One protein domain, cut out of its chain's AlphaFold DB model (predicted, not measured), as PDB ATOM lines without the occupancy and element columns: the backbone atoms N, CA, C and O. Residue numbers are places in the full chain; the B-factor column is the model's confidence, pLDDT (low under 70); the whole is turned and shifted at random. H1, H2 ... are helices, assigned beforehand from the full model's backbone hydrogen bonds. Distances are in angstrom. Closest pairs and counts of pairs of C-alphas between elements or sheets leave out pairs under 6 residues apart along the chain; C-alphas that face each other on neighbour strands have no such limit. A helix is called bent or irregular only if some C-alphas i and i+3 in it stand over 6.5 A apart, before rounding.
ATOM      1  N   LEU A  17     -14.434 -39.760  36.950       82.12
ATOM      2  CA  LEU A  17     -14.983 -41.000  36.396       82.12
ATOM      3  C   LEU A  17     -16.169 -41.531  37.219       82.12
ATOM      4  O   LEU A  17     -17.189 -41.921  36.644       82.12
ATOM      5  N   ILE A  18     -16.068 -41.515  38.553       87.75
ATOM      6  CA  ILE A  18     -17.154 -41.933  39.452       87.75
ATOM      7  C   ILE A  18     -18.366 -41.004  39.289       87.75
ATOM      8  O   ILE A  18     -19.485 -41.487  39.102       87.75
ATOM      9  N   TYR A  19     -18.154 -39.684  39.279       87.38
ATOM     10  CA  TYR A  19     -19.235 -38.712  39.102       87.38
ATOM     11  C   TYR A  19     -19.898 -38.804  37.724       87.38
ATOM     12  O   TYR A  19     -21.124 -38.743  37.640       87.38
ATOM     13  N   MET A  20     -19.129 -39.016  36.652       87.19
ATOM     14  CA  MET A  20     -19.681 -39.225  35.309       87.19
ATOM     15  C   MET A  20     -20.509 -40.507  35.237       87.19
ATOM     16  O   MET A  20     -21.619 -40.493  34.708       87.19
ATOM     17  N   SER A  21     -20.016 -41.599  35.821       86.25
ATOM     18  CA  SER A  21     -20.733 -42.878  35.846       86.25
ATOM     19  C   SER A  21     -22.059 -42.757  36.601       86.25
ATOM     20  O   SER A  21     -23.108 -43.157  36.092       86.25
ATOM     21  N   LEU A  22     -22.042 -42.127  37.779       90.25
ATOM     22  CA  LEU A  22     -23.250 -41.860  38.559       90.25
ATOM     23  C   LEU A  22     -24.211 -40.916  37.819       90.25
ATOM     24  O   LEU A  22     -25.421 -41.142  37.815       90.25
ATOM     25  N   GLY A  23     -23.680 -39.892  37.147       86.12
ATOM     26  CA  GLY A  23     -24.458 -38.954  36.340       86.12
ATOM     27  C   GLY A  23     -25.179 -39.637  35.178       86.12
ATOM     28  O   GLY A  23     -26.367 -39.394  34.958       86.12
ATOM     29  N   VAL A  24     -24.503 -40.550  34.474       88.25
ATOM     30  CA  VAL A  24     -25.106 -41.336  33.389       88.25
ATOM     31  C   VAL A  24     -26.203 -42.259  33.926       88.25
ATOM     32  O   VAL A  24     -27.286 -42.310  33.341       88.25
ATOM     33  N   LEU A  25     -25.978 -42.926  35.064       89.75
ATOM     34  CA  LEU A  25     -26.988 -43.777  35.705       89.75
ATOM     35  C   LEU A  25     -28.231 -42.979  36.114       89.75
ATOM     36  O   LEU A  25     -29.351 -43.349  35.759       89.75
ATOM     37  N   MET A  26     -28.047 -41.853  36.807       87.25
ATOM     38  CA  MET A  26     -29.151 -40.996  37.246       87.25
ATOM     39  C   MET A  26     -29.919 -40.411  36.050       87.25
ATOM     40  O   MET A  26     -31.151 -40.359  36.061       87.25
ATOM     41  N   SER A  27     -29.213 -40.025  34.983       82.81
ATOM     42  CA  SER A  27     -29.822 -39.540  33.740       82.81
ATOM     43  C   SER A  27     -30.660 -40.623  33.054       82.81
ATOM     44  O   SER A  27     -31.811 -40.378  32.683       82.81
ATOM     45  N   ALA A  28     -30.136 -41.848  32.951       85.06
ATOM     46  CA  ALA A  28     -30.862 -42.975  32.377       85.06
ATOM     47  C   ALA A  28     -32.137 -43.291  33.175       85.06
ATOM     48  O   ALA A  28     -33.215 -43.419  32.588       85.06
ATOM     49  N   LEU A  29     -32.043 -43.333  34.510       87.06
ATOM     50  CA  LEU A  29     -33.197 -43.523  35.389       87.06
ATOM     51  C   LEU A  29     -34.238 -42.423  35.180       87.06
ATOM     52  O   LEU A  29     -35.405 -42.731  34.935       87.06
ATOM     53  N   LYS A  30     -33.824 -41.148  35.195       86.12
ATOM     54  CA  LYS A  30     -34.712 -40.002  34.950       86.12
ATOM     55  C   LYS A  30     -35.486 -40.170  33.647       86.12
ATOM     56  O   LYS A  30     -36.700 -39.994  33.642       86.12
ATOM     57  N   VAL A  31     -34.813 -40.509  32.547       82.12
ATOM     58  CA  VAL A  31     -35.467 -40.633  31.235       82.12
ATOM     59  C   VAL A  31     -36.483 -41.782  31.217       82.12
ATOM     60  O   VAL A  31     -37.572 -41.614  30.666       82.12
ATOM     61  N   VAL A  32     -36.178 -42.918  31.852       83.81
ATOM     62  CA  VAL A  32     -37.094 -44.070  31.929       83.81
ATOM     63  C   VAL A  32     -38.305 -43.777  32.820       83.81
ATOM     64  O   VAL A  32     -39.440 -44.059  32.430       83.81
ATOM     65  N   TYR A  33     -38.096 -43.187  34.000       84.25
ATOM     66  CA  TYR A  33     -39.191 -42.787  34.889       84.25
ATOM     67  C   TYR A  33     -40.084 -41.730  34.243       84.25
ATOM     68  O   TYR A  33     -41.307 -41.843  34.293       84.25
ATOM     69  N   LEU A  34     -39.481 -40.749  33.571       81.06
ATOM     70  CA  LEU A  34     -40.207 -39.715  32.849       81.06
ATOM     71  C   LEU A  34     -41.080 -40.311  31.741       81.06
ATOM     72  O   LEU A  34     -42.239 -39.930  31.619       81.06
ATOM     73  N   GLU A  35     -40.578 -41.283  30.974       80.19
ATOM     74  CA  GLU A  35     -41.396 -41.969  29.970       80.19
ATOM     75  C   GLU A  35     -42.598 -42.691  30.605       80.19
ATOM     76  O   GLU A  35     -43.713 -42.586  30.084       80.19
ATOM     77  N   LYS A  36     -42.408 -43.389  31.733       82.06
ATOM     78  CA  LYS A  36     -43.502 -44.076  32.447       82.06
ATOM     79  C   LYS A  36     -44.571 -43.095  32.930       82.06
ATOM     80  O   LYS A  36     -45.755 -43.309  32.673       82.06
ATOM     81  N   ILE A  37     -44.158 -42.003  33.572       81.00
ATOM     82  CA  ILE A  37     -45.069 -40.978  34.097       81.00
ATOM     83  C   ILE A  37     -45.804 -40.281  32.949       81.00
ATOM     84  O   ILE A  37     -47.029 -40.193  32.971       81.00
ATOM     85  N   VAL A  38     -45.093 -39.864  31.895       77.69
ATOM     86  CA  VAL A  38     -45.704 -39.214  30.724       77.69
ATOM     87  C   VAL A  38     -46.717 -40.136  30.046       77.69
ATOM     88  O   VAL A  38     -47.748 -39.660  29.582       77.69
ATOM     89  N   ARG A  39     -46.473 -41.451  29.986       74.56
ATOM     90  CA  ARG A  39     -47.449 -42.418  29.452       74.56
ATOM     91  C   ARG A  39     -48.684 -42.562  30.345       74.56
ATOM     92  O   ARG A  39     -49.778 -42.662  29.797       74.56
ATOM     93  N   SER A  40     -48.518 -42.528  31.667       77.88
ATOM     94  CA  SER A  40     -49.625 -42.599  32.630       77.88
ATOM     95  C   SER A  40     -50.490 -41.335  32.627       77.88
ATOM     96  O   SER A  40     -51.705 -41.427  32.718       77.88
ATOM     97  N   VAL A  41     -49.871 -40.161  32.485       72.62
ATOM     98  CA  VAL A  41     -50.523 -38.846  32.643       72.62
ATOM     99  C   VAL A  41     -50.997 -38.256  31.300       72.62
ATOM    100  O   VAL A  41     -51.714 -37.258  31.259       72.62
ATOM    101  N   ARG A  42     -50.656 -38.890  30.164       66.75
ATOM    102  CA  ARG A  42     -50.993 -38.405  28.808       66.75
ATOM    103  C   ARG A  42     -52.489 -38.170  28.579       66.75
ATOM    104  O   ARG A  42     -52.819 -37.329  27.747       66.75
ATOM    105  N   LYS A  43     -53.364 -38.953  29.220       62.38
ATOM    106  CA  LYS A  43     -54.817 -38.873  29.001       62.38
ATOM    107  C   LYS A  43     -55.446 -37.632  29.635       62.38
ATOM    108  O   LYS A  43     -56.392 -37.110  29.058       62.38
ATOM    109  N   ASP A  44     -54.866 -37.130  30.725       65.69
ATOM    110  CA  ASP A  44     -55.543 -36.161  31.593       65.69
ATOM    111  C   ASP A  44     -54.871 -34.778  31.619       65.69
ATOM    112  O   ASP A  44     -55.507 -33.799  31.999       65.69
ATOM    113  N   MET A  45     -53.606 -34.649  31.189       63.75
ATOM    114  CA  MET A  45     -52.887 -33.368  31.249       63.75
ATOM    115  C   MET A  45     -52.241 -32.937  29.929       63.75
ATOM    116  O   MET A  45     -51.583 -33.703  29.218       63.75
ATOM    117  N   GLY A  46     -52.360 -31.635  29.647       71.06
ATOM    118  CA  GLY A  46     -51.597 -30.956  28.606       71.06
ATOM    119  C   GLY A  46     -50.089 -31.032  28.871       71.06
ATOM    120  O   GLY A  46     -49.628 -30.915  30.004       71.06
ATOM    121  N   MET A  47     -49.300 -31.203  27.807       68.94
ATOM    122  CA  MET A  47     -47.840 -31.362  27.896       68.94
ATOM    123  C   MET A  47     -47.146 -30.146  28.524       68.94
ATOM    124  O   MET A  47     -46.181 -30.306  29.265       68.94
ATOM    125  N   VAL A  48     -47.663 -28.946  28.249       74.00
ATOM    126  CA  VAL A  48     -47.169 -27.689  28.827       74.00
ATOM    127  C   VAL A  48     -47.394 -27.666  30.340       74.00
ATOM    128  O   VAL A  48     -46.465 -27.365  31.079       74.00
ATOM    129  N   SER A  49     -48.582 -28.061  30.815       78.94
ATOM    130  CA  SER A  49     -48.866 -28.149  32.254       78.94
ATOM    131  C   SER A  49     -47.995 -29.193  32.941       78.94
ATOM    132  O   SER A  49     -47.474 -28.930  34.018       78.94
ATOM    133  N   PHE A  50     -47.787 -30.358  32.321       77.56
ATOM    134  CA  PHE A  50     -46.888 -31.375  32.867       77.56
ATOM    135  C   PHE A  50     -45.454 -30.853  33.023       77.56
ATOM    136  O   PHE A  50     -44.833 -31.077  34.058       77.56
ATOM    137  N   LEU A  51     -44.949 -30.131  32.020       76.25
ATOM    138  CA  LEU A  51     -43.610 -29.556  32.071       76.25
ATOM    139  C   LEU A  51     -43.496 -28.466  33.139       76.25
ATOM    140  O   LEU A  51     -42.556 -28.485  33.922       76.25
ATOM    141  N   PHE A  52     -44.488 -27.576  33.213       81.81
ATOM    142  CA  PHE A  52     -44.539 -26.525  34.226       81.81
ATOM    143  C   PHE A  52     -44.500 -27.104  35.645       81.81
ATOM    144  O   PHE A  52     -43.708 -26.655  36.469       81.81
ATOM    145  N   TRP A  53     -45.299 -28.140  35.919       83.44
ATOM    146  CA  TRP A  53     -45.280 -28.819  37.216       83.44
ATOM    147  C   TRP A  53     -43.949 -29.519  37.483       83.44
ATOM    148  O   TRP A  53     -43.435 -29.432  38.595       83.44
ATOM    149  N   LEU A  54     -43.369 -30.180  36.479       81.75
ATOM    150  CA  LEU A  54     -42.065 -30.826  36.613       81.75
ATOM    151  C   LEU A  54     -40.976 -29.813  36.989       81.75
ATOM    152  O   LEU A  54     -40.250 -30.051  37.952       81.75
ATOM    153  N   ASP A  55     -40.896 -28.682  36.290       83.56
ATOM    154  CA  ASP A  55     -39.906 -27.634  36.566       83.56
ATOM    155  C   ASP A  55     -40.153 -26.968  37.931       83.56
ATOM    156  O   ASP A  55     -39.206 -26.708  38.679       83.56
ATOM    157  N   LEU A  56     -41.421 -26.784  38.317       85.19
ATOM    158  CA  LEU A  56     -41.792 -26.261  39.632       85.19
ATOM    159  C   LEU A  56     -41.354 -27.195  40.772       85.19
ATOM    160  O   LEU A  56     -40.862 -26.721  41.793       85.19
ATOM    161  N   PHE A  57     -41.464 -28.516  40.593       86.88
ATOM    162  CA  PHE A  57     -40.973 -29.497  41.569       86.88
ATOM    163  C   PHE A  57     -39.444 -29.623  41.593       86.88
ATOM    164  O   PHE A  57     -38.891 -30.044  42.609       86.88
ATOM    165  N   MET A  58     -38.739 -29.241  40.522       84.00
ATOM    166  CA  MET A  58     -37.271 -29.205  40.532       84.00
ATOM    167  C   MET A  58     -36.722 -28.003  41.315       84.00
ATOM    168  O   MET A  58     -35.679 -28.135  41.956       84.00
ATOM    169  N   MET A  59     -37.424 -26.863  41.323       84.50
ATOM    170  CA  MET A  59     -37.008 -25.647  42.040       84.50
ATOM    171  C   MET A  59     -36.627 -25.854  43.521       84.50
ATOM    172  O   MET A  59     -35.541 -25.411  43.898       84.50
ATOM    173  N   PRO A  60     -37.422 -26.533  44.373       86.38
ATOM    174  CA  PRO A  60     -37.081 -26.718  45.788       86.38
ATOM    175  C   PRO A  60     -35.870 -27.628  46.026       86.38
ATOM    176  O   PRO A  60     -35.306 -27.599  47.112       86.38
ATOM    177  N   ILE A  61     -35.453 -28.424  45.036       88.06
ATOM    178  CA  ILE A  61     -34.239 -29.251  45.120       88.06
ATOM    179  C   ILE A  61     -33.025 -28.457  44.621       88.06
ATOM    180  O   ILE A  61     -31.954 -28.504  45.223       88.06
ATOM    181  N   LEU A  62     -33.194 -27.704  43.531       84.56
ATOM    182  CA  LEU A  62     -32.129 -26.917  42.910       84.56
ATOM    183  C   LEU A  62     -31.758 -25.670  43.720       84.56
ATOM    184  O   LEU A  62     -30.578 -25.344  43.811       84.56
ATOM    185  N   ALA A  63     -32.733 -24.985  44.324       83.19
ATOM    186  CA  ALA A  63     -32.490 -23.729  45.031       83.19
ATOM    187  C   ALA A  63     -31.582 -23.890  46.273       83.19
ATOM    188  O   ALA A  63     -30.608 -23.144  46.377       83.19
ATOM    189  N   PRO A  64     -31.791 -24.872  47.177       87.69
ATOM    190  CA  PRO A  64     -30.870 -25.103  48.293       87.69
ATOM    191  C   PRO A  64     -29.480 -25.541  47.826       87.69
ATOM    192  O   PRO A  64     -28.479 -25.135  48.411       87.69
ATOM    193  N   TRP A  65     -29.410 -26.331  46.749       84.81
ATOM    194  CA  TRP A  65     -28.141 -26.769  46.174       84.81
ATOM    195  C   TRP A  65     -27.330 -25.594  45.612       84.81
ATOM    196  O   TRP A  65     -26.135 -25.494  45.878       84.81
ATOM    197  N   ALA A  66     -27.977 -24.663  44.903       82.69
ATOM    198  CA  ALA A  66     -27.332 -23.460  44.376       82.69
ATOM    199  C   ALA A  66     -26.795 -22.541  45.489       82.69
ATOM    200  O   ALA A  66     -25.723 -21.950  45.347       82.69
ATOM    201  N   ILE A  67     -27.507 -22.451  46.619       84.69
ATOM    202  CA  ILE A  67     -27.043 -21.712  47.803       84.69
ATOM    203  C   ILE A  67     -25.829 -22.408  48.428       84.69
ATOM    204  O   ILE A  67     -24.833 -21.748  48.717       84.69
ATOM    205  N   ALA A  68     -25.880 -23.734  48.596       85.88
ATOM    206  CA  ALA A  68     -24.784 -24.517  49.169       85.88
ATOM    207  C   ALA A  68     -23.505 -24.468  48.315       85.88
ATOM    208  O   ALA A  68     -22.404 -24.462  48.861       85.88
ATOM    209  N   ASN A  69     -23.643 -24.392  46.988       83.94
ATOM    210  CA  ASN A  69     -22.514 -24.278  46.062       83.94
ATOM    211  C   ASN A  69     -21.879 -22.873  46.053       83.94
ATOM    212  O   ASN A  69     -20.799 -22.683  45.501       83.94
ATOM    213  N   GLY A  70     -22.541 -21.883  46.664       80.12
ATOM    214  CA  GLY A  70     -22.050 -20.510  46.777       80.12
ATOM    215  C   GLY A  70     -22.305 -19.627  45.551       80.12
ATOM    216  O   GLY A  70     -22.001 -18.437  45.588       80.12
ATOM    217  N   GLU A  71     -22.923 -20.160  44.495       77.69
ATOM    218  CA  GLU A  71     -23.149 -19.450  43.224       77.69
ATOM    219  C   GLU A  71     -23.979 -18.172  43.411       77.69
ATOM    220  O   GLU A  71     -23.736 -17.157  42.761       77.69
ATOM    221  N   VAL A  72     -24.920 -18.184  44.360       74.19
ATOM    222  CA  VAL A  72     -25.753 -17.018  44.700       74.19
ATOM    223  C   VAL A  72     -24.909 -15.866  45.261       74.19
ATOM    224  O   VAL A  72     -25.184 -14.700  44.978       74.19
ATOM    225  N   PHE A  73     -23.852 -16.178  46.014       75.81
ATOM    226  CA  PHE A  73     -22.930 -15.178  46.552       75.81
ATOM    227  C   PHE A  73     -21.936 -14.700  45.485       75.81
ATOM    228  O   PHE A  73     -21.608 -13.516  45.447       75.81
ATOM    229  N   ALA A  84     -27.212  -4.080  31.492       82.00
ATOM    230  CA  ALA A  84     -28.502  -4.537  30.965       82.00
ATOM    231  C   ALA A  84     -28.337  -5.552  29.815       82.00
ATOM    232  O   ALA A  84     -29.156  -6.453  29.656       82.00
ATOM    233  N   ILE A  85     -27.244  -5.447  29.053       85.56
ATOM    234  CA  ILE A  85     -26.912  -6.369  27.963       85.56
ATOM    235  C   ILE A  85     -26.566  -7.759  28.516       85.56
ATOM    236  O   ILE A  85     -27.065  -8.756  27.998       85.56
ATOM    237  N   ALA A  86     -25.767  -7.841  29.584       83.56
ATOM    238  CA  ALA A  86     -25.400  -9.119  30.198       83.56
ATOM    239  C   ALA A  86     -26.630  -9.850  30.762       83.56
ATOM    240  O   ALA A  86     -26.810 -11.044  30.521       83.56
ATOM    241  N   TRP A  87     -27.526  -9.120  31.432       85.81
ATOM    242  CA  TRP A  87     -28.811  -9.658  31.884       85.81
ATOM    243  C   TRP A  87     -29.713 -10.076  30.722       85.81
ATOM    244  O   TRP A  87     -30.321 -11.145  30.775       85.81
ATOM    245  N   GLY A  88     -29.755  -9.287  29.646       88.75
ATOM    246  CA  GLY A  88     -30.476  -9.632  28.423       88.75
ATOM    247  C   GLY A  88     -30.000 -10.955  27.816       88.75
ATOM    248  O   GLY A  88     -30.823 -11.811  27.493       88.75
ATOM    249  N   PHE A  89     -28.683 -11.176  27.739       88.81
ATOM    250  CA  PHE A  89     -28.120 -12.448  27.280       88.81
ATOM    251  C   PHE A  89     -28.476 -13.617  28.202       88.81
ATOM    252  O   PHE A  89     -28.860 -14.673  27.700       88.81
ATOM    253  N   LEU A  90     -28.411 -13.444  29.527       87.06
ATOM    254  CA  LEU A  90     -28.799 -14.493  30.479       87.06
ATOM    255  C   LEU A  90     -30.268 -14.897  30.324       87.06
ATOM    256  O   LEU A  90     -30.581 -16.089  30.302       87.06
ATOM    257  N   ILE A  91     -31.164 -13.921  30.169       89.62
ATOM    258  CA  ILE A  91     -32.590 -14.175  29.937       89.62
ATOM    259  C   ILE A  91     -32.780 -14.903  28.604       89.62
ATOM    260  O   ILE A  91     -33.496 -15.900  28.548       89.62
ATOM    261  N   MET A  92     -32.106 -14.461  27.541       91.50
ATOM    262  CA  MET A  92     -32.227 -15.070  26.215       91.50
ATOM    263  C   MET A  92     -31.743 -16.529  26.213       91.50
ATOM    264  O   MET A  92     -32.463 -17.420  25.761       91.50
ATOM    265  N   VAL A  93     -30.579 -16.799  26.814       89.69
ATOM    266  CA  VAL A  93     -30.050 -18.161  26.992       89.69
ATOM    267  C   VAL A  93     -31.003 -19.016  27.828       89.69
ATOM    268  O   VAL A  93     -31.245 -20.174  27.483       89.69
ATOM    269  N   SER A  94     -31.601 -18.450  28.878       87.00
ATOM    270  CA  SER A  94     -32.577 -19.154  29.718       87.00
ATOM    271  C   SER A  94     -33.844 -19.518  28.939       87.00
ATOM    272  O   SER A  94     -34.313 -20.652  29.027       87.00
ATOM    273  N   ILE A  95     -34.366 -18.602  28.117       90.25
ATOM    274  CA  ILE A  95     -35.529 -18.854  27.254       90.25
ATOM    275  C   ILE A  95     -35.208 -19.937  26.220       90.25
ATOM    276  O   ILE A  95     -35.993 -20.871  26.052       90.25
ATOM    277  N   MET A  96     -34.049 -19.872  25.556       89.31
ATOM    278  CA  MET A  96     -33.625 -20.919  24.619       89.31
ATOM    279  C   MET A  96     -33.441 -22.273  25.315       89.31
ATOM    280  O   MET A  96     -33.827 -23.306  24.764       89.31
ATOM    281  N   GLY A  97     -32.903 -22.279  26.538       86.94
ATOM    282  CA  GLY A  97     -32.797 -23.470  27.381       86.94
ATOM    283  C   GLY A  97     -34.166 -24.070  27.708       86.94
ATOM    284  O   GLY A  97     -34.366 -25.274  27.535       86.94
ATOM    285  N   GLY A  98     -35.131 -23.230  28.087       83.62
ATOM    286  CA  GLY A  98     -36.521 -23.625  28.317       83.62
ATOM    287  C   GLY A  98     -37.193 -24.178  27.056       83.62
ATOM    288  O   GLY A  98     -37.818 -25.236  27.098       83.62
ATOM    289  N   LEU A  99     -36.995 -23.538  25.900       87.69
ATOM    290  CA  LEU A  99     -37.515 -24.013  24.614       87.69
ATOM    291  C   LEU A  99     -36.911 -25.368  24.213       87.69
ATOM    292  O   LEU A  99     -37.621 -26.247  23.711       87.69
ATOM    293  N   ARG A 100     -35.612 -25.566  24.466       85.06
ATOM    294  CA  ARG A 100     -34.944 -26.860  24.278       85.06
ATOM    295  C   ARG A 100     -35.562 -27.919  25.188       85.06
ATOM    296  O   ARG A 100     -35.919 -28.993  24.704       85.06
ATOM    297  N   ALA A 101     -35.728 -27.622  26.477       81.94
ATOM    298  CA  ALA A 101     -36.353 -28.536  27.430       81.94
ATOM    299  C   ALA A 101     -37.785 -28.895  27.004       81.94
ATOM    300  O   ALA A 101     -38.145 -30.073  26.997       81.94
ATOM    301  N   TYR A 102     -38.572 -27.915  26.558       83.25
ATOM    302  CA  TYR A 102     -39.919 -28.132  26.040       83.25
ATOM    303  C   TYR A 102     -39.933 -29.046  24.814       83.25
ATOM    304  O   TYR A 102     -40.647 -30.050  24.798       83.25
ATOM    305  N   SER A 103     -39.091 -28.759  23.822       83.44
ATOM    306  CA  SER A 103     -38.996 -29.548  22.588       83.44
ATOM    307  C   SER A 103     -38.615 -31.000  22.883       83.44
ATOM    308  O   SER A 103     -39.247 -31.935  22.392       83.44
ATOM    309  N   ILE A 104     -37.632 -31.208  23.762       80.06
ATOM    310  CA  ILE A 104     -37.183 -32.538  24.180       80.06
ATOM    311  C   ILE A 104     -38.299 -33.290  24.917       80.06
ATOM    312  O   ILE A 104     -38.520 -34.473  24.651       80.06
ATOM    313  N   ASN A 105     -39.037 -32.633  25.810       76.69
ATOM    314  CA  ASN A 105     -40.155 -33.260  26.514       76.69
ATOM    315  C   ASN A 105     -41.328 -33.575  25.577       76.69
ATOM    316  O   ASN A 105     -41.937 -34.639  25.701       76.69
ATOM    317  N   LEU A 106     -41.581 -32.732  24.571       77.69
ATOM    318  CA  LEU A 106     -42.572 -33.000  23.532       77.69
ATOM    319  C   LEU A 106     -42.258 -34.289  22.767       77.69
ATOM    320  O   LEU A 106     -43.156 -35.095  22.518       77.69
ATOM    321  N   THR A 107     -40.983 -34.555  22.469       72.69
ATOM    322  CA  THR A 107     -40.598 -35.806  21.794       72.69
ATOM    323  C   THR A 107     -40.875 -37.059  22.631       72.69
ATOM    324  O   THR A 107     -41.242 -38.077  22.049       72.69
ATOM    325  N   VAL A 108     -40.829 -37.001  23.974       70.62
ATOM    326  CA  VAL A 108     -41.217 -38.129  24.861       70.62
ATOM    327  C   VAL A 108     -42.688 -38.517  24.658       70.62
ATOM    328  O   VAL A 108     -43.076 -39.673  24.828       70.62
ATOM    329  N   LYS A 109     -43.541 -37.570  24.253       67.62
ATOM    330  CA  LYS A 109     -44.944 -37.867  23.943       67.62
ATOM    331  C   LYS A 109     -45.108 -38.642  22.637       67.62
ATOM    332  O   LYS A 109     -46.077 -39.378  22.481       67.62
ATOM    333  N   TYR A 110     -44.188 -38.550  21.692       69.19
ATOM    334  CA  TYR A 110     -44.367 -39.195  20.384       69.19
ATOM    335  C   TYR A 110     -43.372 -40.328  20.119       69.19
ATOM    336  O   TYR A 110     -43.596 -41.149  19.229       69.19
ATOM    337  N   ALA A 111     -42.309 -40.422  20.915       73.88
ATOM    338  CA  ALA A 111     -41.239 -41.393  20.767       73.88
ATOM    339  C   ALA A 111     -40.930 -42.111  22.091       73.88
ATOM    340  O   ALA A 111     -41.289 -41.649  23.170       73.88
TER     341      ALA A 111
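Overview. This is residues 17 to 73 and 84 to 111 of the 194 residues of the protein "Hypothetical protein" of Lotharella globosa (UniProt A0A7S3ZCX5). The three long helices make a loose, open tripod: residues 35 to 39 of H1, 47 to 51 of H2 and 102 to 109 of H3 meet at one place, and from there the helices spread as three arms whose far parts stand free. A tight link joins the end of H1 to the start of H2 beside this meeting place, and a kink turns the outer part of H2. You have 85 printed residues with three named helices in the order H1, H2, H3 and no named strand; the class is all helix. The whole is loose, with a radius of gyration of the C-alphas of 15.6 A, and spans 42 by 36 by 21 A.

Arrangement. Start with H1, residues 17 to 41, and look at its residues 35 to 39, which alone touch H3, residues 84 to 110. There the closest C-alphas, those of Glu 35 and Val 108, are 6.4 A apart. H1 and H3 run the same way at a steep tilt of 61 degrees. Next comes H2, residues 47 to 68, which touches H3 with residues 47 to 51 alone. The closest C-alphas here are those of Met 47 and Leu 106, 7.0 A apart. H2 and H3 run opposite ways at a steep tilt of 51 degrees. H1 and H2 are near each other, with 7 pairs of C-alphas within 10 A. In the backbone, every O i to N i+4 pair of H1 is within hydrogen-bond range, against 14 of 18 in H2 and 21 of 23 in H3.

Along the chain. Find C-alpha 17 at (-14.983, -41.000, 36.396); from there H1 runs 35.8 A to C-alpha 41. H2 begins at C-alpha 47, at (-47.840, -31.362, 27.896), and runs 32.1 A to C-alpha 68. It has a kink of 36 degrees near residue 61, and is neither bent nor irregular, but only just: C-alphas 57 and 60 are 6.4 A apart. H3 runs 39.6 A from C-alpha 84 to C-alpha 110, at (-44.367, -39.195, 20.384).

Size, cuts and confidence. The two C-alphas farthest apart, those of Ser 40 and Ala 84, are 43.6 A apart. Look for the cut after Phe 73: residues 74 to 83 are not printed, and C-alphas 73 and 84 are 19.7 A apart across it. The link from H1 to H2 is tight, while the link from H2 to H3 lies across the cut. In the B-factor column, the mean pLDDT of the printed part is 81.7, and residues 42 to 45, 47 and 109 to 110 are under 70.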